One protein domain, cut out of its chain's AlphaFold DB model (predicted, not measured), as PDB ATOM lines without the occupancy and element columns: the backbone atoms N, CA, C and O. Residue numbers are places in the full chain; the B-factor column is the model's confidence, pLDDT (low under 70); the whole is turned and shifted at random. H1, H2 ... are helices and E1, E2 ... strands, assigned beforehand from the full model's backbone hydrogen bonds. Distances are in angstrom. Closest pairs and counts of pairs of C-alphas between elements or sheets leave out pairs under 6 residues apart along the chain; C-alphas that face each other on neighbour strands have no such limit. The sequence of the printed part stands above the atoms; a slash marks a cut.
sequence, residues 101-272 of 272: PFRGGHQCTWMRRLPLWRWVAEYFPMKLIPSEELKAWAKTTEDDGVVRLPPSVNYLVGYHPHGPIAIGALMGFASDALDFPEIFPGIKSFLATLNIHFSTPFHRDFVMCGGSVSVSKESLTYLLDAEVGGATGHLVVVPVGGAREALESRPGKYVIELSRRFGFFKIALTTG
ATOM      1  N   PRO A 101      17.579  27.907 -16.592       95.62
ATOM      2  CA  PRO A 101      17.283  29.333 -16.748       95.62
ATOM      3  C   PRO A 101      16.178  29.863 -15.829       95.62
ATOM      4  O   PRO A 101      16.125  31.067 -15.580       95.62
ATOM      5  N   PHE A 102      15.294  28.981 -15.355       96.56
ATOM      6  CA  PHE A 102      14.185  29.298 -14.455       96.56
ATOM      7  C   PHE A 102      14.531  29.054 -12.982       96.56
ATOM      8  O   PHE A 102      13.763  29.421 -12.100       96.56
ATOM      9  N   ARG A 103      15.695  28.456 -12.708       95.69
ATOM     10  CA  ARG A 103      16.150  28.075 -11.362       95.69
ATOM     11  C   ARG A 103      17.489  28.716 -10.981       95.69
ATOM     12  O   ARG A 103      18.270  28.149 -10.227       95.69
ATOM     13  N   GLY A 104      17.776  29.901 -11.523       92.56
ATOM     14  CA  GLY A 104      18.984  30.680 -11.215       92.56
ATOM     15  C   GLY A 104      20.201  30.412 -12.107       92.56
ATOM     16  O   GLY A 104      21.183  31.150 -12.026       92.56
ATOM     17  N   GLY A 105      20.136  29.429 -13.004       93.25
ATOM     18  CA  GLY A 105      21.197  29.122 -13.962       93.25
ATOM     19  C   GLY A 105      22.533  28.735 -13.319       93.25
ATOM     20  O   GLY A 105      22.634  28.451 -12.125       93.25
ATOM     21  N   HIS A 106      23.589  28.755 -14.134       94.00
ATOM     22  CA  HIS A 106      24.930  28.281 -13.770       94.00
ATOM     23  C   HIS A 106      25.941  29.417 -13.712       94.00
ATOM     24  O   HIS A 106      26.843  29.505 -14.545       94.00
ATOM     25  N   GLN A 107      25.795  30.309 -12.734       94.50
ATOM     26  CA  GLN A 107      26.732  31.421 -12.571       94.50
ATOM     27  C   GLN A 107      28.179  30.945 -12.420       94.50
ATOM     28  O   GLN A 107      28.499  30.146 -11.542       94.50
ATOM     29  N   CYS A 108      29.062  31.501 -13.246       95.06
ATOM     30  CA  CYS A 108      30.472  31.150 -13.301       95.06
ATOM     31  C   CYS A 108      31.331  32.382 -13.006       95.06
ATOM     32  O   CYS A 108      31.537  33.236 -13.870       95.06
ATOM     33  N   THR A 109      31.892  32.451 -11.798       94.12
ATOM     34  CA  THR A 109      32.701  33.596 -11.344       94.12
ATOM     35  C   THR A 109      33.890  33.886 -12.261       94.12
ATOM     36  O   THR A 109      34.180  35.040 -12.555       94.12
ATOM     37  N   TRP A 110      34.566  32.851 -12.771       94.81
ATOM     38  CA  TRP A 110      35.704  33.038 -13.679       94.81
ATOM     39  C   TRP A 110      35.286  33.696 -15.006       94.81
ATOM     40  O   TRP A 110      36.000  34.561 -15.507       94.81
ATOM     41  N   MET A 111      34.105  33.345 -15.535       93.44
ATOM     42  CA  MET A 111      33.545  33.950 -16.745       93.44
ATOM     43  C   MET A 111      33.180  35.411 -16.482       93.44
ATOM     44  O   MET A 111      33.504  36.276 -17.288       93.44
ATOM     45  N   ARG A 112      32.565  35.712 -15.332       95.00
ATOM     46  CA  ARG A 112      32.193  37.081 -14.935       95.00
ATOM     47  C   ARG A 112      33.396  38.006 -14.727       95.00
ATOM     48  O   ARG A 112      33.263  39.209 -14.923       95.00
ATOM     49  N   ARG A 113      34.564  37.452 -14.387       95.50
ATOM     50  CA  ARG A 113      35.818  38.187 -14.130       95.50
ATOM     51  C   ARG A 113      36.771  38.259 -15.325       95.50
ATOM     52  O   ARG A 113      37.922  38.662 -15.160       95.50
ATOM     53  N   LEU A 114      36.332  37.876 -16.526       94.25
ATOM     54  CA  LEU A 114      37.184  37.980 -17.712       94.25
ATOM     55  C   LEU A 114      37.623  39.438 -17.961       94.25
ATOM     56  O   LEU A 114      36.779  40.338 -17.946       94.25
ATOM     57  N   PRO A 115      38.909  39.684 -18.292       93.06
ATOM     58  CA  PRO A 115      39.411  41.026 -18.607       93.06
ATOM     59  C   PRO A 115      38.653  41.723 -19.743       93.06
ATOM     60  O   PRO A 115      38.558  42.948 -19.756       93.06
ATOM     61  N   LEU A 116      38.077  40.942 -20.665       92.69
ATOM     62  CA  LEU A 116      37.243  41.437 -21.759       92.69
ATOM     63  C   LEU A 116      36.139  42.378 -21.262       92.69
ATOM     64  O   LEU A 116      35.917  43.425 -21.866       92.69
ATOM     65  N   TRP A 117      35.472  42.037 -20.155       93.50
ATOM     66  CA  TRP A 117      34.362  42.835 -19.634       93.50
ATOM     67  C   TRP A 117      34.818  44.200 -19.129       93.50
ATOM     68  O   TRP A 117      34.144  45.199 -19.360       93.50
ATOM     69  N   ARG A 118      36.011  44.274 -18.525       93.81
ATOM     70  CA  ARG A 118      36.610  45.550 -18.109       93.81
ATOM     71  C   ARG A 118      36.917  46.436 -19.312       93.81
ATOM     72  O   ARG A 118      36.610  47.620 -19.289       93.81
ATOM     73  N   TRP A 119      37.427  45.870 -20.404       93.88
ATOM     74  CA  TRP A 119      37.695  46.637 -21.627       93.88
ATOM     75  C   TRP A 119      36.416  47.143 -22.307       93.88
ATOM     76  O   TRP A 119      36.409  48.248 -22.848       93.88
ATOM     77  N   VAL A 120      35.336  46.358 -22.257       92.25
ATOM     78  CA  VAL A 120      33.989  46.768 -22.695       92.25
ATOM     79  C   VAL A 120      33.463  47.915 -21.821       92.25
ATOM     80  O   VAL A 120      32.988  48.920 -22.349       92.25
ATOM     81  N   ALA A 121      33.595  47.808 -20.496       92.50
ATOM     82  CA  ALA A 121      33.204  48.853 -19.551       92.50
ATOM     83  C   ALA A 121      33.985  50.169 -19.757       92.50
ATOM     84  O   ALA A 121      33.387  51.248 -19.745       92.50
ATOM     85  N   GLU A 122      35.292  50.077 -20.021       92.12
ATOM     86  CA  GLU A 122      36.187  51.209 -20.312       92.12
ATOM     87  C   GLU A 122      35.822  51.961 -21.603       92.12
ATOM     88  O   GLU A 122      36.148  53.139 -21.723       92.12
ATOM     89  N   TYR A 123      35.146  51.323 -22.569       91.06
ATOM     90  CA  TYR A 123      34.737  51.998 -23.807       91.06
ATOM     91  C   TYR A 123      33.693  53.099 -23.559       91.06
ATOM     92  O   TYR A 123      33.730  54.146 -24.205       91.06
ATOM     93  N   PHE A 124      32.761  52.861 -22.627       86.19
ATOM     94  CA  PHE A 124      31.685  53.792 -22.250       86.19
ATOM     95  C   PHE A 124      31.904  54.438 -20.868       86.19
ATOM     96  O   PHE A 124      30.947  54.894 -20.245       86.19
ATOM     97  N   PRO A 125      33.167  54.557 -20.433       86.44
ATOM     98  CA  PRO A 125      33.601  54.701 -19.029       86.44
ATOM     99  C   PRO A 125      32.540  54.384 -17.954       86.44
ATOM    100  O   PRO A 125      32.180  55.237 -17.140       86.44
ATOM    101  N   MET A 126      32.009  53.158 -17.963       92.25
ATOM    102  CA  MET A 126      30.915  52.764 -17.071       92.25
ATOM    103  C   MET A 126      31.373  52.675 -15.612       92.25
ATOM    104  O   MET A 126      32.481  52.226 -15.327       92.25
ATOM    105  N   LYS A 127      30.491  53.061 -14.685       92.94
ATOM    106  CA  LYS A 127      30.680  52.905 -13.237       92.94
ATOM    107  C   LYS A 127      29.373  52.465 -12.590       92.94
ATOM    108  O   LYS A 127      28.311  52.965 -12.961       92.94
ATOM    109  N   LEU A 128      29.461  51.563 -11.619       93.94
ATOM    110  CA  LEU A 128      28.348  51.216 -10.743       93.94
ATOM    111  C   LEU A 128      28.489  52.040  -9.463       93.94
ATOM    112  O   LEU A 128      29.430  51.847  -8.703       93.94
ATOM    113  N   ILE A 129      27.595  53.006  -9.262       92.62
ATOM    114  CA  ILE A 129      27.658  53.936  -8.129       92.62
ATOM    115  C   ILE A 129      26.382  53.761  -7.305       92.62
ATOM    116  O   ILE A 129      25.298  54.079  -7.805       92.62
ATOM    117  N   PRO A 130      26.475  53.253  -6.066       91.19
ATOM    118  CA  PRO A 130      25.348  53.244  -5.145       91.19
ATOM    119  C   PRO A 130      24.918  54.669  -4.806       91.19
ATOM    120  O   PRO A 130      25.764  55.519  -4.522       91.19
ATOM    121  N   SER A 131      23.610  54.928  -4.815       91.62
ATOM    122  CA  SER A 131      23.087  56.243  -4.451       91.62
ATOM    123  C   SER A 131      23.197  56.494  -2.945       91.62
ATOM    124  O   SER A 131      23.231  55.556  -2.143       91.62
ATOM    125  N   GLU A 132      23.222  57.766  -2.553       89.12
ATOM    126  CA  GLU A 132      23.283  58.156  -1.141       89.12
ATOM    127  C   GLU A 132      22.051  57.677  -0.361       89.12
ATOM    128  O   GLU A 132      22.167  57.268   0.793       89.12
ATOM    129  N   GLU A 133      20.878  57.616  -0.999       91.12
ATOM    130  CA  GLU A 133      19.666  57.077  -0.379       91.12
ATOM    131  C   GLU A 133      19.796  55.581  -0.075       91.12
ATOM    132  O   GLU A 133      19.360  55.129   0.986       91.12
ATOM    133  N   LEU A 134      20.418  54.808  -0.974       90.94
ATOM    134  CA  LEU A 134      20.651  53.381  -0.755       90.94
ATOM    135  C   LEU A 134      21.668  53.151   0.368       90.94
ATOM    136  O   LEU A 134      21.447  52.286   1.217       90.94
ATOM    137  N   LYS A 135      22.748  53.942   0.406       90.00
ATOM    138  CA  LYS A 135      23.743  53.909   1.492       90.00
ATOM    139  C   LYS A 135      23.104  54.246   2.843       90.00
ATOM    140  O   LYS A 135      23.298  53.518   3.818       90.00
ATOM    141  N   ALA A 136      22.282  55.296   2.885       88.44
ATOM    142  CA  ALA A 136      21.550  55.704   4.080       88.44
ATOM    143  C   ALA A 136      20.565  54.618   4.545       88.44
ATOM    144  O   ALA A 136      20.505  54.305   5.736       88.44
ATOM    145  N   TRP A 137      19.837  53.994   3.613       89.69
ATOM    146  CA  TRP A 137      18.927  52.887   3.911       89.69
ATOM    147  C   TRP A 137      19.661  51.655   4.456       89.69
ATOM    148  O   TRP A 137      19.218  51.061   5.441       89.69
ATOM    149  N   ALA A 138      20.807  51.305   3.864       86.81
ATOM    150  CA  ALA A 138      21.647  50.189   4.297       86.81
ATOM    151  C   ALA A 138      22.362  50.449   5.639       86.81
ATOM    152  O   ALA A 138      22.943  49.525   6.209       86.81
ATOM    153  N   LYS A 139      22.298  51.684   6.167       78.12
ATOM    154  CA  LYS A 139      22.959  52.126   7.409       78.12
ATOM    155  C   LYS A 139      24.475  51.895   7.396       78.12
ATOM    156  O   LYS A 139      25.077  51.639   8.437       78.12
ATOM    157  N   THR A 140      25.090  51.956   6.220       64.06
ATOM    158  CA  THR A 140      26.535  51.786   6.045       64.06
ATOM    159  C   THR A 140      27.244  53.132   6.162       64.06
ATOM    160  O   THR A 140      26.902  54.066   5.440       64.06
ATOM    161  N   THR A 141      28.212  53.233   7.074       54.72
ATOM    162  CA  THR A 141      29.041  54.427   7.303       54.72
ATOM    163  C   THR A 141      30.176  54.527   6.279       54.72
ATOM    164  O   THR A 141      30.831  53.520   6.043       54.72
ATOM    165  N   GLU A 142      30.373  55.736   5.731       51.56
ATOM    166  CA  GLU A 142      31.555  56.416   5.129       51.56
ATOM    167  C   GLU A 142      32.722  55.666   4.438       51.56
ATOM    168  O   GLU A 142      33.607  56.338   3.920       51.56
ATOM    169  N   ASP A 143      32.770  54.337   4.339       60.19
ATOM    170  CA  ASP A 143      33.726  53.687   3.434       60.19
ATOM    171  C   ASP A 143      33.236  53.901   1.992       60.19
ATOM    172  O   ASP A 143      32.205  53.357   1.587       60.19
ATOM    173  N   ASP A 144      33.980  54.716   1.238       64.50
ATOM    174  CA  ASP A 144      33.644  55.398  -0.031       64.50
ATOM    175  C   ASP A 144      33.163  54.526  -1.220       64.50
ATOM    176  O   ASP A 144      33.027  55.014  -2.345       64.50
ATOM    177  N   GLY A 145      32.845  53.244  -1.027       72.56
ATOM    178  CA  GLY A 145      32.379  52.380  -2.114       72.56
ATOM    179  C   GLY A 145      31.638  51.097  -1.741       72.56
ATOM    180  O   GLY A 145      31.159  50.426  -2.652       72.56
ATOM    181  N   VAL A 146      31.504  50.738  -0.458       87.31
ATOM    182  CA  VAL A 146      30.929  49.438  -0.056       87.31
ATOM    183  C   VAL A 146      29.560  49.614   0.599       87.31
ATOM    184  O   VAL A 146      29.412  50.325   1.588       87.31
ATOM    185  N   VAL A 147      28.554  48.897   0.093       90.06
ATOM    186  CA  VAL A 147      27.179  48.897   0.605       90.06
ATOM    187  C   VAL A 147      26.803  47.507   1.104       90.06
ATOM    188  O   VAL A 147      26.602  46.564   0.340       90.06
ATOM    189  N   ARG A 148      26.661  47.379   2.425       89.62
ATOM    190  CA  ARG A 148      26.264  46.127   3.084       89.62
ATOM    191  C   ARG A 148      24.747  45.994   3.124       89.62
ATOM    192  O   ARG A 148      24.091  46.443   4.059       89.62
ATOM    193  N   LEU A 149      24.205  45.340   2.106       92.62
ATOM    194  CA  LEU A 149      22.805  44.937   2.068       92.62
ATOM    195  C   LEU A 149      22.590  43.668   2.922       92.62
ATOM    196  O   LEU A 149      23.425  42.763   2.871       92.62
ATOM    197  N   PRO A 150      21.502  43.570   3.710       92.88
ATOM    198  CA  PRO A 150      21.158  42.345   4.433       92.88
ATOM    199  C   PRO A 150      21.034  41.106   3.516       92.88
ATOM    200  O   PRO A 150      20.116  41.033   2.703       92.88
ATOM    201  N   PRO A 151      21.871  40.063   3.675       93.75
ATOM    202  CA  PRO A 151      21.793  38.862   2.835       93.75
ATOM    203  C   PRO A 151      20.627  37.934   3.218       93.75
ATOM    204  O   PRO A 151      20.414  36.907   2.580       93.75
ATOM    205  N   SER A 152      19.875  38.260   4.274       93.38
ATOM    206  CA  SER A 152      18.697  37.508   4.723       93.38
ATOM    207  C   SER A 152      17.439  37.797   3.903       93.38
ATOM    208  O   SER A 152      16.411  37.176   4.144       93.38
ATOM    209  N   VAL A 153      17.495  38.759   2.978       93.94
ATOM    210  CA  VAL A 153      16.373  39.130   2.106       93.94
ATOM    211  C   VAL A 153      16.811  39.127   0.645       93.94
ATOM    212  O   VAL A 153      18.004  39.105   0.337       93.94
ATOM    213  N   ASN A 154      15.832  39.127  -0.253       96.44
ATOM    214  CA  ASN A 154      16.042  39.214  -1.692       96.44
ATOM    215  C   ASN A 154      15.615  40.594  -2.205       96.44
ATOM    216  O   ASN A 154      14.745  41.246  -1.631       96.44
ATOM    217  N   TYR A 155      16.234  41.035  -3.294       96.44
ATOM    218  CA  TYR A 155      16.064  42.368  -3.859       96.44
ATOM    219  C   TYR A 155      15.583  42.268  -5.298       96.44
ATOM    220  O   TYR A 155      16.221  41.626  -6.132       96.44
ATOM    221  N   LEU A 156      14.490  42.958  -5.610       96.38
ATOM    222  CA  LEU A 156      14.007  43.130  -6.974       96.38
ATOM    223  C   LEU A 156      14.298  44.561  -7.438       96.38
ATOM    224  O   LEU A 156      13.763  45.524  -6.891       96.38
ATOM    225  N   VAL A 157      15.143  44.700  -8.457       94.56
ATOM    226  CA  VAL A 157      15.642  45.994  -8.940       94.56
ATOM    227  C   VAL A 157      15.178  46.230 -10.372       94.56
ATOM    228  O   VAL A 157      15.376  45.396 -11.251       94.56
ATOM    229  N   GLY A 158      14.567  47.386 -10.626       92.19
ATOM    230  CA  GLY A 158      14.243  47.825 -11.982       92.19
ATOM    231  C   GLY A 158      15.453  48.487 -12.642       92.19
ATOM    232  O   GLY A 158      16.095  49.333 -12.025       92.19
ATOM    233  N   TYR A 159      15.754  48.136 -13.893       90.44
ATOM    234  CA  TYR A 159      16.850  48.738 -14.662       90.44
ATOM    235  C   TYR A 159      16.346  49.560 -15.848       90.44
ATOM    236  O   TYR A 159      15.518  49.093 -16.629       90.44
ATOM    237  N   HIS A 160      16.897  50.761 -16.006       87.19
ATOM    238  CA  HIS A 160      16.639  51.673 -17.115       87.19
ATOM    239  C   HIS A 160      17.915  52.493 -17.413       87.19
ATOM    240  O   HIS A 160      18.603  52.866 -16.461       87.19
ATOM    241  N   PRO A 161      18.239  52.818 -18.681       83.00
ATOM    242  CA  PRO A 161      17.514  52.478 -19.907       83.00
ATOM    243  C   PRO A 161      17.747  51.043 -20.368       83.00
ATOM    244  O   PRO A 161      18.880  50.576 -20.384       83.00
ATOM    245  N   HIS A 162      16.691  50.364 -20.821       75.06
ATOM    246  CA  HIS A 162      16.793  49.021 -21.396       75.06
ATOM    247  C   HIS A 162      17.735  49.022 -22.607       75.06
ATOM    248  O   HIS A 162      18.598  48.158 -22.733       75.06
ATOM    249  N   GLY A 163      17.588  50.004 -23.503       69.62
ATOM    250  CA  GLY A 163      18.323  50.070 -24.768       69.62
ATOM    251  C   GLY A 163      18.194  48.789 -25.620       69.62
ATOM    252  O   GLY A 163      17.495  47.846 -25.253       69.62
ATOM    253  N   PRO A 164      18.857  48.707 -26.782       66.94
ATOM    254  CA  PRO A 164      18.789  47.505 -27.618       66.94
ATOM    255  C   PRO A 164      19.551  46.301 -27.038       66.94
ATOM    256  O   PRO A 164      19.153  45.163 -27.256       66.94
ATOM    257  N   ILE A 165      20.649  46.547 -26.309       73.00
ATOM    258  CA  ILE A 165      21.577  45.506 -25.816       73.00
ATOM    259  C   ILE A 165      21.727  45.547 -24.278       73.00
ATOM    260  O   ILE A 165      22.359  44.672 -23.700       73.00
ATOM    261  N   ALA A 166      21.145  46.544 -23.593       83.12
ATOM    262  CA  ALA A 166      21.240  46.720 -22.135       83.12
ATOM    263  C   ALA A 166      22.673  46.583 -21.577       83.12
ATOM    264  O   ALA A 166      22.884  45.991 -20.521       83.12
ATOM    265  N   ILE A 167      23.678  47.119 -22.289       89.12
ATOM    266  CA  ILE A 167      25.106  46.920 -21.966       89.12
ATOM    267  C   ILE A 167      25.418  47.331 -20.524       89.12
ATOM    268  O   ILE A 167      26.162  46.631 -19.844       89.12
ATOM    269  N   GLY A 168      24.815  48.416 -20.030       90.75
ATOM    270  CA  GLY A 168      25.003  48.845 -18.645       90.75
ATOM    271  C   GLY A 168      24.500  47.815 -17.627       90.75
ATOM    272  O   GLY A 168      25.175  47.577 -16.631       90.75
ATOM    273  N   ALA A 169      23.371  47.148 -17.892       92.19
ATOM    274  CA  ALA A 169      22.887  46.070 -17.032       92.19
ATOM    275  C   ALA A 169      23.796  44.844 -17.097       92.19
ATOM    276  O   ALA A 169      24.092  44.239 -16.068       92.19
ATOM    277  N   LEU A 170      24.268  44.492 -18.295       92.69
ATOM    278  CA  LEU A 170      25.188  43.376 -18.458       92.69
ATOM    279  C   LEU A 170      26.492  43.630 -17.687       92.69
ATOM    280  O   LEU A 170      26.924  42.775 -16.919       92.69
ATOM    281  N   MET A 171      27.088  44.813 -17.844       94.81
ATOM    282  CA  MET A 171      28.347  45.157 -17.178       94.81
ATOM    283  C   MET A 171      28.181  45.305 -15.665       94.81
ATOM    284  O   MET A 171      29.054  44.863 -14.923       94.81
ATOM    285  N   GLY A 172      27.061  45.868 -15.207       95.06
ATOM    286  CA  GLY A 172      26.800  46.085 -13.785       95.06
ATOM    287  C   GLY A 172      26.346  44.851 -13.010       95.06
ATOM    288  O   GLY A 172      26.617  44.775 -11.818       95.06
ATOM    289  N   PHE A 173      25.657  43.895 -13.646       95.81
ATOM    290  CA  PHE A 173      24.971  42.813 -12.920       95.81
ATOM    291  C   PHE A 173      25.200  41.408 -13.491       95.81
ATOM    292  O   PHE A 173      25.013  40.421 -12.780       95.81
ATOM    293  N   ALA A 174      25.626  41.276 -14.748       94.81
ATOM    294  CA  ALA A 174      25.929  39.981 -15.369       94.81
ATOM    295  C   ALA A 174      27.438  39.741 -15.585       94.81
ATOM    296  O   ALA A 174      27.850  38.731 -16.155       94.81
ATOM    297  N   SER A 175      28.271  40.670 -15.120       95.06
ATOM    298  CA  SER A 175      29.728  40.576 -15.093       95.06
ATOM    299  C   SER A 175      30.251  41.248 -13.825       95.06
ATOM    300  O   SER A 175      29.520  41.999 -13.182       95.06
ATOM    301  N   ASP A 176      31.520  41.026 -13.505       96.06
ATOM    302  CA  ASP A 176      32.200  41.695 -12.392       96.06
ATOM    303  C   ASP A 176      33.093  42.844 -12.912       96.06
ATOM    304  O   ASP A 176      34.100  43.194 -12.304       96.06
ATOM    305  N   ALA A 177      32.771  43.418 -14.079       95.56
ATOM    306  CA  ALA A 177      33.558  44.498 -14.683       95.56
ATOM    307  C   ALA A 177      33.490  45.814 -13.906       95.56
ATOM    308  O   ALA A 177      34.427  46.603 -13.978       95.56
ATOM    309  N   LEU A 178      32.365  46.043 -13.224       96.00
ATOM    310  CA  LEU A 178      32.089  47.236 -12.424       96.00
ATOM    311  C   LEU A 178      32.149  46.944 -10.920       96.00
ATOM    312  O   LEU A 178      31.484  47.626 -10.146       96.00
ATOM    313  N   ASP A 179      32.889  45.899 -10.537       95.56
ATOM    314  CA  ASP A 179      33.184  45.540  -9.147       95.56
ATOM    315  C   ASP A 179      31.920  45.330  -8.281       95.56
ATOM    316  O   ASP A 179      31.845  45.710  -7.113       95.56
ATOM    317  N   PHE A 180      30.876  44.719  -8.866       96.44
ATOM    318  CA  PHE A 180      29.623  44.430  -8.157       96.44
ATOM    319  C   PHE A 180      29.842  43.630  -6.856       96.44
ATOM    320  O   PHE A 180      29.279  44.033  -5.837       96.44
ATOM    321  N   PRO A 181      30.628  42.529  -6.834       95.19
ATOM    322  CA  PRO A 181      30.864  41.772  -5.600       95.19
ATOM    323  C   PRO A 181      31.560  42.577  -4.494       95.19
ATOM    324  O   PRO A 181      31.365  42.290  -3.315       95.19
ATOM    325  N   GLU A 182      32.381  43.555  -4.869       94.31
ATOM    326  CA  GLU A 182      33.090  44.451  -3.960       94.31
ATOM    327  C   GLU A 182      32.150  45.529  -3.402       94.31
ATOM    328  O   GLU A 182      32.198  45.831  -2.210       94.31
ATOM    329  N   ILE A 183      31.258  46.061  -4.242       94.12
ATOM    330  CA  ILE A 183      30.265  47.069  -3.851       94.12
ATOM    331  C   ILE A 183      29.158  46.452  -2.985       94.12
ATOM    332  O   ILE A 183      28.767  47.048  -1.984       94.12
ATOM    333  N   PHE A 184      28.657  45.264  -3.338       95.06
ATOM    334  CA  PHE A 184      27.565  44.570  -2.645       95.06
ATOM    335  C   PHE A 184      28.022  43.198  -2.117       95.06
ATOM    336  O   PHE A 184      27.588  42.151  -2.616       95.06
ATOM    337  N   PRO A 185      28.899  43.163  -1.096       94.00
ATOM    338  CA  PRO A 185      29.447  41.915  -0.587       94.00
ATOM    339  C   PRO A 185      28.351  41.021  -0.000       94.00
ATOM    340  O   PRO A 185      27.504  41.466   0.774       94.00
ATOM    341  N   GLY A 186      28.393  39.734  -0.347       94.25
ATOM    342  CA  GLY A 186      27.412  38.743   0.110       94.25
ATOM    343  C   GLY A 186      26.098  38.731  -0.677       94.25
ATOM    344  O   GLY A 186      25.237  37.909  -0.375       94.25
ATOM    345  N   ILE A 187      25.955  39.588  -1.693       96.81
ATOM    346  CA  ILE A 187      24.794  39.618  -2.583       96.81
ATOM    347  C   ILE A 187      25.143  38.991  -3.929       96.81
ATOM    348  O   ILE A 187      26.197  39.251  -4.511       96.81
ATOM    349  N   LYS A 188      24.231  38.173  -4.458       97.00
ATOM    350  CA  LYS A 188      24.374  37.516  -5.757       97.00
ATOM    351  C   LYS A 188      23.460  38.184  -6.782       97.00
ATOM    352  O   LYS A 188      22.238  38.111  -6.672       97.00
ATOM    353  N   SER A 189      24.047  38.846  -7.776       97.50
ATOM    354  CA  SER A 189      23.309  39.527  -8.847       97.50
ATOM    355  C   SER A 189      22.796  38.548  -9.903       97.50
ATOM    356  O   SER A 189      23.580  37.739 -10.400       97.50
ATOM    357  N   PHE A 190      21.543  38.687 -10.323       97.62
ATOM    358  CA  PHE A 190      20.950  37.999 -11.471       97.62
ATOM    359  C   PHE A 190      20.345  39.015 -12.433       97.62
ATOM    360  O   PHE A 190      19.671  39.949 -12.005       97.62
ATOM    361  N   LEU A 191      20.546  38.821 -13.736       96.31
ATOM    362  CA  LEU A 191      19.969  39.678 -14.771       96.31
ATOM    363  C   LEU A 191      18.820  38.953 -15.479       96.31
ATOM    364  O   LEU A 191      19.036  37.993 -16.217       96.31
ATOM    365  N   ALA A 192      17.588  39.408 -15.279       95.31
ATOM    366  CA  ALA A 192      16.432  38.838 -15.952       95.31
ATOM    367  C   ALA A 192      16.384  39.280 -17.423       95.31
ATOM    368  O   ALA A 192      16.451  40.473 -17.729       95.31
ATOM    369  N   THR A 193      16.241  38.325 -18.341       92.25
ATOM    370  CA  THR A 193      16.207  38.576 -19.788       92.25
ATOM    371  C   THR A 193      15.170  37.713 -20.518       92.25
ATOM    372  O   THR A 193      14.510  36.847 -19.937       92.25
ATOM    373  N   LEU A 194      14.983  37.987 -21.810       90.44
ATOM    374  CA  LEU A 194      14.036  37.296 -22.683       90.44
ATOM    375  C   LEU A 194      14.394  35.815 -22.857       90.44
ATOM    376  O   LEU A 194      15.551  35.457 -23.069       90.44
ATOM    377  N   ASN A 195      13.363  34.966 -22.901       91.00
ATOM    378  CA  ASN A 195      13.523  33.511 -22.992       91.00
ATOM    379  C   ASN A 195      14.263  33.033 -24.248       91.00
ATOM    380  O   ASN A 195      14.861  31.963 -24.228       91.00
ATOM    381  N   ILE A 196      14.262  33.832 -25.319       87.62
ATOM    382  CA  ILE A 196      14.942  33.503 -26.577       87.62
ATOM    383  C   ILE A 196      16.446  33.250 -26.389       87.62
ATOM    384  O   ILE A 196      17.018  32.406 -27.077       87.62
ATOM    385  N   HIS A 197      17.081  33.914 -25.416       88.38
ATOM    386  CA  HIS A 197      18.493  33.686 -25.110       88.38
ATOM    387  C   HIS A 197      18.759  32.283 -24.546       88.38
ATOM    388  O   HIS A 197      19.872  31.784 -24.676       88.38
ATOM    389  N   PHE A 198      17.751  31.615 -23.984       91.62
ATOM    390  CA  PHE A 198      17.891  30.264 -23.440       91.62
ATOM    391  C   PHE A 198      17.501  29.165 -24.434       91.62
ATOM    392  O   PHE A 198      17.706  27.989 -24.156       91.62
ATOM    393  N   SER A 199      16.976  29.528 -25.608       87.81
ATOM    394  CA  SER A 199      16.582  28.570 -26.649       87.81
ATOM    395  C   SER A 199      17.724  28.177 -27.591       87.81
ATOM    396  O   SER A 199      17.572  27.236 -28.364       87.81
ATOM    397  N   THR A 200      18.859  28.885 -27.558       85.00
ATOM    398  CA  THR A 200      19.986  28.648 -28.477       85.00
ATOM    399  C   THR A 200      21.106  27.854 -27.787       85.00
ATOM    400  O   THR A 200      21.626  28.323 -26.769       85.00
ATOM    401  N   PRO A 201      21.521  26.689 -28.332       85.56
ATOM    402  CA  PRO A 201      22.666  25.911 -27.854       85.56
ATOM    403  C   PRO A 201      23.932  26.736 -27.627       85.56
ATOM    404  O   PRO A 201      24.253  27.591 -28.451       85.56
ATOM    405  N   PHE A 202      24.659  26.461 -26.538       86.00
ATOM    406  CA  PHE A 202      25.884  27.122 -26.067       86.00
ATOM    407  C   PHE A 202      25.733  28.604 -25.706       86.00
ATOM    408  O   PHE A 202      26.304  29.053 -24.714       86.00
ATOM    409  N   HIS A 203      24.936  29.366 -26.459       87.62
ATOM    410  CA  HIS A 203      24.564  30.731 -26.101       87.62
ATOM    411  C   HIS A 203      23.821  30.753 -24.765       87.62
ATOM    412  O   HIS A 203      24.145  31.590 -23.924       87.62
ATOM    413  N   ARG A 204      22.908  29.792 -24.524       91.38
ATOM    414  CA  ARG A 204      22.230  29.657 -23.223       91.38
ATOM    415  C   ARG A 204      23.234  29.555 -22.079       91.38
ATOM    416  O   ARG A 204      23.083  30.220 -21.061       91.38
ATOM    417  N   ASP A 205      24.260  28.732 -22.267       91.75
ATOM    418  CA  ASP A 205      25.224  28.407 -21.222       91.75
ATOM    419  C   ASP A 205      26.103  29.619 -20.958       91.75
ATOM    420  O   ASP A 205      26.328  29.991 -19.810       91.75
ATOM    421  N   PHE A 206      26.504  30.311 -22.026       90.81
ATOM    422  CA  PHE A 206      27.252  31.556 -21.946       90.81
ATOM    423  C   PHE A 206      26.502  32.646 -21.167       90.81
ATOM    424  O   PHE A 206      27.073  33.246 -20.255       90.81
ATOM    425  N   VAL A 207      25.220  32.889 -21.466       92.19
ATOM    426  CA  VAL A 207      24.451  33.917 -20.742       92.19
ATOM    427  C   VAL A 207      24.153  33.507 -19.296       92.19
ATOM    428  O   VAL A 207      24.204  34.354 -18.400       92.19
ATOM    429  N   MET A 208      23.915  32.216 -19.034       95.38
ATOM    430  CA  MET A 208      23.743  31.690 -17.674       95.38
ATOM    431  C   MET A 208      25.032  31.780 -16.849       95.38
ATOM    432  O   MET A 208      24.959  32.114 -15.668       95.38
ATOM    433  N   CYS A 209      26.207  31.588 -17.461       95.00
ATOM    434  CA  CYS A 209      27.503  31.812 -16.811       95.00
ATOM    435  C   CYS A 209      27.636  33.239 -16.268       95.00
ATOM    436  O   CYS A 209      28.191  33.439 -15.186       95.00
ATOM    437  N   GLY A 210      27.099  34.222 -16.993       93.62
ATOM    438  CA  GLY A 210      27.024  35.609 -16.538       93.62
ATOM    439  C   GLY A 210      25.994  35.840 -15.426       93.62
ATOM    440  O   GLY A 210      26.036  36.865 -14.760       93.62
ATOM    441  N   GLY A 211      25.085  34.901 -15.169       95.12
ATOM    442  CA  GLY A 211      23.985  35.073 -14.217       95.12
ATOM    443  C   GLY A 211      22.717  35.646 -14.819       95.12
ATOM    444  O   GLY A 211      21.891  36.194 -14.091       95.12
ATOM    445  N   SER A 212      22.557  35.514 -16.136       95.81
ATOM    446  CA  SER A 212      21.289  35.825 -16.779       95.81
ATOM    447  C   SER A 212      20.271  34.710 -16.539       95.81
ATOM    448  O   SER A 212      20.606  33.529 -16.640       95.81
ATOM    449  N   VAL A 213      19.026  35.091 -16.264       97.00
ATOM    450  CA  VAL A 213      17.900  34.195 -15.946       97.00
ATOM    451  C   VAL A 213      16.656  34.598 -16.729       97.00
ATOM    452  O   VAL A 213      16.598  35.687 -17.310       97.00
ATOM    453  N   SER A 214      15.652  33.728 -16.777       96.25
ATOM    454  CA  SER A 214      14.384  34.058 -17.419       96.25
ATOM    455  C   SER A 214      13.666  35.189 -16.679       96.25
ATOM    456  O   SER A 214      13.594  35.220 -15.456       96.25
ATOM    457  N   VAL A 215      13.069  36.118 -17.427       93.88
ATOM    458  CA  VAL A 215      12.150  37.132 -16.875       93.88
ATOM    459  C   VAL A 215      10.738  36.578 -16.609       93.88
ATOM    460  O   VAL A 215       9.805  37.333 -16.328       93.88
ATOM    461  N   SER A 216      10.531  35.262 -16.731       94.25
ATOM    462  CA  SER A 216       9.242  34.635 -16.440       94.25
ATOM    463  C   SER A 216       8.879  34.768 -14.959       94.25
ATOM    464  O   SER A 216       9.740  34.831 -14.084       94.25
ATOM    465  N   LYS A 217       7.573  34.761 -14.664       94.50
ATOM    466  CA  LYS A 217       7.077  34.779 -13.282       94.50
ATOM    467  C   LYS A 217       7.696  33.657 -12.446       94.50
ATOM    468  O   LYS A 217       8.115  33.917 -11.331       94.50
ATOM    469  N   GLU A 218       7.749  32.444 -12.989       95.31
ATOM    470  CA  GLU A 218       8.309  31.274 -12.308       95.31
ATOM    471  C   GLU A 218       9.763  31.504 -11.890       95.31
ATOM    472  O   GLU A 218      10.094  31.328 -10.722       95.31
ATOM    473  N   SER A 219      10.597  31.992 -12.811       96.75
ATOM    474  CA  SER A 219      12.008  32.247 -12.523       96.75
ATOM    475  C   SER A 219      12.214  33.355 -11.500       96.75
ATOM    476  O   SER A 219      13.089  33.248 -10.642       96.75
ATOM    477  N   LEU A 220      11.434  34.435 -11.597       97.00
ATOM    478  CA  LEU A 220      11.524  35.545 -10.652       97.00
ATOM    479  C   LEU A 220      11.051  35.115  -9.262       97.00
ATOM    480  O   LEU A 220      11.725  35.411  -8.283       97.00
ATOM    481  N   THR A 221       9.942  34.376  -9.171       96.88
ATOM    482  CA  THR A 221       9.462  33.817  -7.903       96.88
ATOM    483  C   THR A 221      10.491  32.863  -7.302       96.88
ATOM    484  O   THR A 221      10.801  33.014  -6.131       96.88
ATOM    485  N   TYR A 222      11.092  31.964  -8.088       97.25
ATOM    486  CA  TYR A 222      12.132  31.059  -7.589       97.25
ATOM    487  C   TYR A 222      13.325  31.803  -6.969       97.25
ATOM    488  O   TYR A 222      13.879  31.357  -5.973       97.25
ATOM    489  N   LEU A 223      13.738  32.938  -7.537       97.19
ATOM    490  CA  LEU A 223      14.883  33.691  -7.018       97.19
ATOM    491  C   LEU A 223      14.544  34.633  -5.862       97.19
ATOM    492  O   LEU A 223      15.430  34.921  -5.058       97.19
ATOM    493  N   LEU A 224      13.319  35.155  -5.819       97.19
ATOM    494  CA  LEU A 224      12.913  36.195  -4.874       97.19
ATOM    495  C   LEU A 224      12.201  35.635  -3.644       97.19
ATOM    496  O   LEU A 224      12.367  36.180  -2.556       97.19
ATOM    497  N   ASP A 225      11.442  34.553  -3.797       96.31
ATOM    498  CA  ASP A 225      10.723  33.909  -2.705       96.31
ATOM    499  C   ASP A 225      11.609  32.841  -2.052       96.31
ATOM    500  O   ASP A 225      11.928  31.810  -2.651       96.31
ATOM    501  N   ALA A 226      12.020  33.100  -0.810       94.12
ATOM    502  CA  ALA A 226      12.894  32.208  -0.056       94.12
ATOM    503  C   ALA A 226      12.237  30.851   0.254       94.12
ATOM    504  O   ALA A 226      12.952  29.855   0.371       94.12
ATOM    505  N   GLU A 227      10.905  30.784   0.352       94.06
ATOM    506  CA  GLU A 227      10.185  29.527   0.590       94.06
ATOM    507  C   GLU A 227      10.173  28.643  -0.663       94.06
ATOM    508  O   GLU A 227      10.209  27.416  -0.562       94.06
ATOM    509  N   VAL A 228      10.180  29.258  -1.849       94.62
ATOM    510  CA  VAL A 228      10.203  28.550  -3.138       94.62
ATOM    511  C   VAL A 228      11.629  28.185  -3.552       94.62
ATOM    512  O   VAL A 228      11.891  27.048  -3.948       94.62
ATOM    513  N   GLY A 229      12.552  29.146  -3.492       93.12
ATOM    514  CA  GLY A 229      13.934  28.991  -3.951       93.12
ATOM    515  C   GLY A 229      14.885  28.366  -2.938       93.12
ATOM    516  O   GLY A 229      15.924  27.831  -3.322       93.12
ATOM    517  N   GLY A 230      14.562  28.448  -1.644       94.31
ATOM    518  CA  GLY A 230      15.411  27.959  -0.555       94.31
ATOM    519  C   GLY A 230      16.695  28.769  -0.327       94.31
ATOM    520  O   GLY A 230      17.592  28.293   0.366       94.31
ATOM    521  N   ALA A 231      16.812  29.964  -0.915       93.81
ATOM    522  CA  ALA A 231      17.999  30.813  -0.826       93.81
ATOM    523  C   ALA A 231      17.640  32.303  -0.695       93.81
ATOM    524  O   ALA A 231      16.602  32.762  -1.177       93.81
ATOM    525  N   THR A 232      18.528  33.056  -0.042       96.31
ATOM    526  CA  THR A 232      18.412  34.505   0.169       96.31
ATOM    527  C   THR A 232      19.666  35.240  -0.313       96.31
ATOM    528  O   THR A 232      20.661  34.614  -0.684       96.31
ATOM    529  N   GLY A 233      19.642  36.576  -0.306       96.25
ATOM    530  CA  GLY A 233      20.771  37.400  -0.740       96.25
ATOM    531  C   GLY A 233      20.861  37.530  -2.259       96.25
ATOM    532  O   GLY A 233      21.921  37.842  -2.802       96.25
ATOM    533  N   HIS A 234      19.764  37.278  -2.969       97.50
ATOM    534  CA  HIS A 234      19.683  37.475  -4.407       97.50
ATOM    535  C   HIS A 234      19.283  38.911  -4.736       97.50
ATOM    536  O   HIS A 234      18.350  39.454  -4.152       97.50
ATOM    537  N   LEU A 235      19.952  39.514  -5.718       97.62
ATOM    538  CA  LEU A 235      19.557  40.782  -6.322       97.62
ATOM    539  C   LEU A 235      19.192  40.526  -7.779       97.62
ATOM    540  O   LEU A 235      20.062  40.299  -8.616       97.62
ATOM    541  N   VAL A 236      17.897  40.536  -8.076       97.38
ATOM    542  CA  VAL A 236      17.356  40.260  -9.405       97.38
ATOM    543  C   VAL A 236      17.052  41.573 -10.108       97.38
ATOM    544  O   VAL A 236      16.184  42.340  -9.690       97.38
ATOM    545  N   VAL A 237      17.769  41.827 -11.195       96.06
ATOM    546  CA  VAL A 237      17.622  43.023 -12.016       96.06
ATOM    547  C   VAL A 237      16.704  42.734 -13.188       96.06
ATOM    548  O   VAL A 237      16.970  41.841 -13.989       96.06
ATOM    549  N   VAL A 238      15.642  43.522 -13.320       93.50
ATOM    550  CA  VAL A 238      14.691  43.445 -14.426       93.50
ATOM    551  C   VAL A 238      14.778  44.733 -15.239       93.50
ATOM    552  O   VAL A 238      14.360  45.788 -14.755       93.50
ATOM    553  N   PRO A 239      15.279  44.680 -16.483       88.94
ATOM    554  CA  PRO A 239      15.169  45.788 -17.420       88.94
ATOM    555  C   PRO A 239      13.700  46.184 -17.627       88.94
ATOM    556  O   PRO A 239      12.900  45.429 -18.189       88.94
ATOM    557  N   VAL A 240      13.323  47.367 -17.146       82.06
ATOM    558  CA  VAL A 240      11.964  47.900 -17.288       82.06
ATOM    559  C   VAL A 240      11.807  48.586 -18.651       82.06
ATOM    560  O   VAL A 240      12.782  48.950 -19.292       82.06
ATOM    561  N   GLY A 241      10.574  48.673 -19.158       67.75
ATOM    562  CA  GLY A 241      10.252  49.350 -20.430       67.75
ATOM    563  C   GLY A 241      10.333  48.517 -21.719       67.75
ATOM    564  O   GLY A 241       9.573  48.775 -22.657       67.75
ATOM    565  N   GLY A 242      11.121  47.438 -21.746       68.94
ATOM    566  CA  GLY A 242      11.181  46.441 -22.833       68.94
ATOM    567  C   GLY A 242      11.253  47.001 -24.266       68.94
ATOM    568  O   GLY A 242      11.748  48.095 -24.507       68.94
ATOM    569  N   ALA A 243      10.736  46.246 -25.246       63.75
ATOM    570  CA  ALA A 243      10.926  46.554 -26.673       63.75
ATOM    571  C   ALA A 243      10.417  47.939 -27.128       63.75
ATOM    572  O   ALA A 243      11.004  48.530 -28.026       63.75
ATOM    573  N   ARG A 244       9.348  48.483 -26.523       63.56
ATOM    574  CA  ARG A 244       8.821  49.810 -26.903       63.56
ATOM    575  C   ARG A 244       9.716  50.945 -26.414       63.56
ATOM    576  O   ARG A 244       9.938  51.885 -27.162       63.56
ATOM    577  N   GLU A 245      10.282  50.825 -25.215       65.81
ATOM    578  CA  GLU A 245      11.300  51.767 -24.743       65.81
ATOM    579  C   GLU A 245      12.557  51.721 -25.625       65.81
ATOM    580  O   GLU A 245      13.100  52.765 -25.990       65.81
ATOM    581  N   ALA A 246      12.993  50.521 -26.024       64.06
ATOM    582  CA  ALA A 246      14.146  50.373 -26.910       64.06
ATOM    583  C   ALA A 246      13.929  51.063 -28.273       64.06
ATOM    584  O   ALA A 246      14.864  51.652 -28.809       64.06
ATOM    585  N   LEU A 247      12.700  51.041 -28.807       64.75
ATOM    586  CA  LEU A 247      12.338  51.697 -30.071       64.75
ATOM    587  C   LEU A 247      12.188  53.225 -29.956       64.75
ATOM    588  O   LEU A 247      12.426  53.933 -30.929       64.75
ATOM    589  N   GLU A 248      11.812  53.740 -28.782       69.00
ATOM    590  CA  GLU A 248      11.646  55.183 -28.528       69.00
ATOM    591  C   GLU A 248      12.907  55.858 -27.969       69.00
ATOM    592  O   GLU A 248      12.909  57.060 -27.689       69.00
ATOM    593  N   SER A 249      13.995  55.102 -27.807       67.38
ATOM    594  CA  SER A 249      15.271  55.612 -27.309       67.38
ATOM    595  C   SER A 249      15.870  56.616 -28.301       67.38
ATOM    596  O   SER A 249      16.256  56.257 -29.414       67.38
ATOM    597  N   ARG A 250      15.958  57.891 -27.899       72.06
ATOM    598  CA  ARG A 250      16.542  58.983 -28.699       72.06
ATOM    599  C   ARG A 250      17.611  59.714 -27.886       72.06
ATOM    600  O   ARG A 250      17.426  59.884 -26.680       72.06
ATOM    601  N   PRO A 251      18.701  60.196 -28.511       74.44
ATOM    602  CA  PRO A 251      19.684  61.018 -27.813       74.44
ATOM    603  C   PRO A 251      19.016  62.179 -27.061       74.44
ATOM    604  O   PRO A 251      18.179  62.886 -27.618       74.44
ATOM    605  N   GLY A 252      19.366  62.349 -25.784       75.06
ATOM    606  CA  GLY A 252      18.843  63.422 -24.933       75.06
ATOM    607  C   GLY A 252      17.442  63.194 -24.351       75.06
ATOM    608  O   GLY A 252      16.958  64.063 -23.629       75.06
ATOM    609  N   LYS A 253      16.784  62.056 -24.613       75.94
ATOM    610  CA  LYS A 253      15.469  61.750 -24.033       75.94
ATOM    611  C   LYS A 253      15.360  60.290 -23.601       75.94
ATOM    612  O   LYS A 253      15.497  59.379 -24.411       75.94
ATOM    613  N   TYR A 254      14.995  60.093 -22.339       71.06
ATOM    614  CA  TYR A 254      14.646  58.793 -21.778       71.06
ATOM    615  C   TYR A 254      13.132  58.717 -21.567       71.06
ATOM    616  O   TYR A 254      12.548  59.595 -20.931       71.06
ATOM    617  N   VAL A 255      12.477  57.706 -22.144       71.50
ATOM    618  CA  VAL A 255      11.024  57.502 -22.033       71.50
ATOM    619  C   VAL A 255      10.763  56.109 -21.490       71.50
ATOM    620  O   VAL A 255      11.003  55.130 -22.183       71.50
ATOM    621  N   ILE A 256      10.229  56.032 -20.271       74.19
ATOM    622  CA  ILE A 256       9.858  54.766 -19.631       74.19
ATOM    623  C   ILE A 256       8.346  54.591 -19.719       74.19
ATOM    624  O   ILE A 256       7.587  55.418 -19.212       74.19
ATOM    625  N   GLU A 257       7.884  53.498 -20.326       72.25
ATOM    626  CA  GLU A 257       6.458  53.157 -20.358       72.25
ATOM    627  C   GLU A 257       6.117  52.115 -19.282       72.25
ATOM    628  O   GLU A 257       6.210  50.905 -19.501       72.25
ATOM    629  N   LEU A 258       5.682  52.592 -18.113       75.56
ATOM    630  CA  LEU A 258       5.258  51.738 -16.992       75.56
ATOM    631  C   LEU A 258       3.738  51.540 -16.908       75.56
ATOM    632  O   LEU A 258       3.277  50.568 -16.316       75.56
ATOM    633  N   SER A 259       2.951  52.416 -17.538       72.25
ATOM    634  CA  SER A 259       1.490  52.518 -17.359       72.25
ATOM    635  C   SER A 259       0.689  51.261 -17.714       72.25
ATOM    636  O   SER A 259      -0.466  51.139 -17.319       72.25
ATOM    637  N   ARG A 260       1.280  50.322 -18.462       72.56
ATOM    638  CA  ARG A 260       0.654  49.046 -18.851       72.56
ATOM    639  C   ARG A 260       1.459  47.816 -18.415       72.56
ATOM    640  O   ARG A 260       1.132  46.703 -18.818       72.56
ATOM    641  N   ARG A 261       2.525  47.992 -17.626       75.25
ATOM    642  CA  ARG A 261       3.506  46.941 -17.294       75.25
ATOM    643  C   ARG A 261       3.622  46.739 -15.783       75.25
ATOM    644  O   ARG A 261       4.664  46.966 -15.183       75.25
ATOM    645  N   PHE A 262       2.542  46.249 -15.179       82.69
ATOM    646  CA  PHE A 262       2.457  46.029 -13.730       82.69
ATOM    647  C   PHE A 262       3.082  44.715 -13.243       82.69
ATOM    648  O   PHE A 262       3.126  44.478 -12.043       82.69
ATOM    649  N   GLY A 263       3.560  43.853 -14.150       85.75
ATOM    650  CA  GLY A 263       4.101  42.535 -13.796       85.75
ATOM    651  C   GLY A 263       5.239  42.610 -12.777       85.75
ATOM    652  O   GLY A 263       5.203  41.889 -11.791       85.75
ATOM    653  N   PHE A 264       6.174  43.544 -12.967       87.00
ATOM    654  CA  PHE A 264       7.281  43.795 -12.039       87.00
ATOM    655  C   PHE A 264       6.788  44.128 -10.620       87.00
ATOM    656  O   PHE A 264       7.178  43.473  -9.660       87.00
ATOM    657  N   PHE A 265       5.854  45.078 -10.497       89.19
ATOM    658  CA  PHE A 265       5.260  45.457  -9.209       89.19
ATOM    659  C   PHE A 265       4.453  44.319  -8.583       89.19
ATOM    660  O   PHE A 265       4.479  44.132  -7.372       89.19
ATOM    661  N   LYS A 266       3.747  43.536  -9.406       91.69
ATOM    662  CA  LYS A 266       2.999  42.372  -8.935       91.69
ATOM    663  C   LYS A 266       3.929  41.318  -8.344       91.69
ATOM    664  O   LYS A 266       3.576  40.769  -7.313       91.69
ATOM    665  N   ILE A 267       5.080  41.054  -8.972       93.81
ATOM    666  CA  ILE A 267       6.095  40.157  -8.405       93.81
ATOM    667  C   ILE A 267       6.566  40.691  -7.056       93.81
ATOM    668  O   ILE A 267       6.439  39.956  -6.084       93.81
ATOM    669  N   ALA A 268       6.989  41.961  -6.990       92.25
ATOM    670  CA  ALA A 268       7.455  42.588  -5.750       92.25
ATOM    671  C   ALA A 268       6.461  42.378  -4.593       92.25
ATOM    672  O   ALA A 268       6.813  41.813  -3.569       92.25
ATOM    673  N   LEU A 269       5.184  42.715  -4.811       93.38
ATOM    674  CA  LEU A 269       4.131  42.570  -3.799       93.38
ATOM    675  C   LEU A 269       3.850  41.118  -3.385       93.38
ATOM    676  O   LEU A 269       3.302  40.893  -2.312       93.38
ATOM    677  N   THR A 270       4.139  40.141  -4.247       93.06
ATOM    678  CA  THR A 270       3.886  38.723  -3.949       93.06
ATOM    679  C   THR A 270       5.060  38.014  -3.290       93.06
ATOM    680  O   THR A 270       4.835  36.971  -2.691       93.06
ATOM    681  N   THR A 271       6.280  38.536  -3.421       90.56
ATOM    682  CA  THR A 271       7.501  37.876  -2.931       90.56
ATOM    683  C   THR A 271       8.138  38.573  -1.725       90.56
ATOM    684  O   THR A 271       9.146  38.075  -1.233       90.56
ATOM    685  N   GLY A 272       7.581  39.699  -1.256       68.19
ATOM    686  CA  GLY A 272       8.049  40.422  -0.064       68.19
ATOM    687  C   GLY A 272       8.089  41.927  -0.249       68.19
ATOM    688  O   GLY A 272       9.003  42.397  -0.961       68.19
TER     689      GLY A 272
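Overview. This is residues 101 to 272 of the 272 residues of an uncharacterized protein of Sparganum proliferum (UniProt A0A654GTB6). A twisted, four-stranded parallel sheet forms the core, with H4 and H7 on one face and H8 and H11 on the other. H2 lies outside H4, while H3 and H10 lie at the rim beside long loops. The 172 printed residues hold, in order, H1 H2 H3 E1 H4 H5 E2 H6 H7 E3 H8 H9 E4 H10 H11; the sheet order is E1 E4 E2 E3, and the class is mixed helices and strands. The whole is compact, with a radius of gyration of the C-alphas of 15.8 A and spans of 41 by 41 by 36 A.

Arrangement. H1, residues 109 to 112, and H7, residues 203 to 209, only just touch, with 3 pairs of C-alphas within 8 A, the closest being Met 111 and Cys 209 at 6.4 A. H2, residues 115 to 123, is close but not clearly touching H4, residues 167 to 173; their closest C-alphas, of Ala 121 and Met 171, are 6.5 A apart. H3, residues 132 to 138, and H10, residues 242 to 248, touch no helix and are not on the sheet. Edge strand E1, residues 155 to 159, is parallel to E4, residues 234 to 239, with N 157 and O 236 within hydrogen-bond range at 2.9 A. H4 is on the sheet at a height of 9.0 A. H5, residues 180 to 183, is close but not clearly touching H4, with the C-alphas of Gly 172 and Phe 180 closest at 6.5 A. E2, residues 188 to 193, is parallel to E4, with N 190 and O 235 2.8 A apart, and to E3, residues 212 to 214, with N 213 and O 191 2.9 A apart. E2, H6, residues 195 to 198, H7 and E3 form a strand-helix-strand unit, two parallel neighbour strands joined through helices, with a right-handed crossover. Two split units, each with another strand between its two, are also right-handed: E1, H4 H5, E2, and E3, H8, residues 217 to 224, H9, residues 226 to 229, E4. H6 only grazes the sheet; H9 touches H8 only at the corner. H8 and H11, residues 263 to 271, touch at a steep tilt of 48 degrees, the same way; the C-alphas of Leu 224 and Thr 271 are closest, at 6.0 A. Every O i to N i+4 pair is within hydrogen-bond range in H2, H3, H4, H7, H8, H10 and H11; the other helices are too short for one.

Along the chain. H1 begins at C-alpha 109 (32.701, 33.596, -11.344), and H11 ends at C-alpha 271 (7.501, 37.876, -2.931). E2 is 16.3 A long, E4 16.1 A, H2 13.0 A.

Size, cuts and confidence. The farthest C-alphas, of Glu 142 and Pro 201, are 45.8 A apart. The printed part has no cut; the links H3 to E1 and H10 to H11 are long. Mean pLDDT of the printed part is 88.3; residues 140 to 144, 163 to 164, 241 to 249 and 272 are under 70.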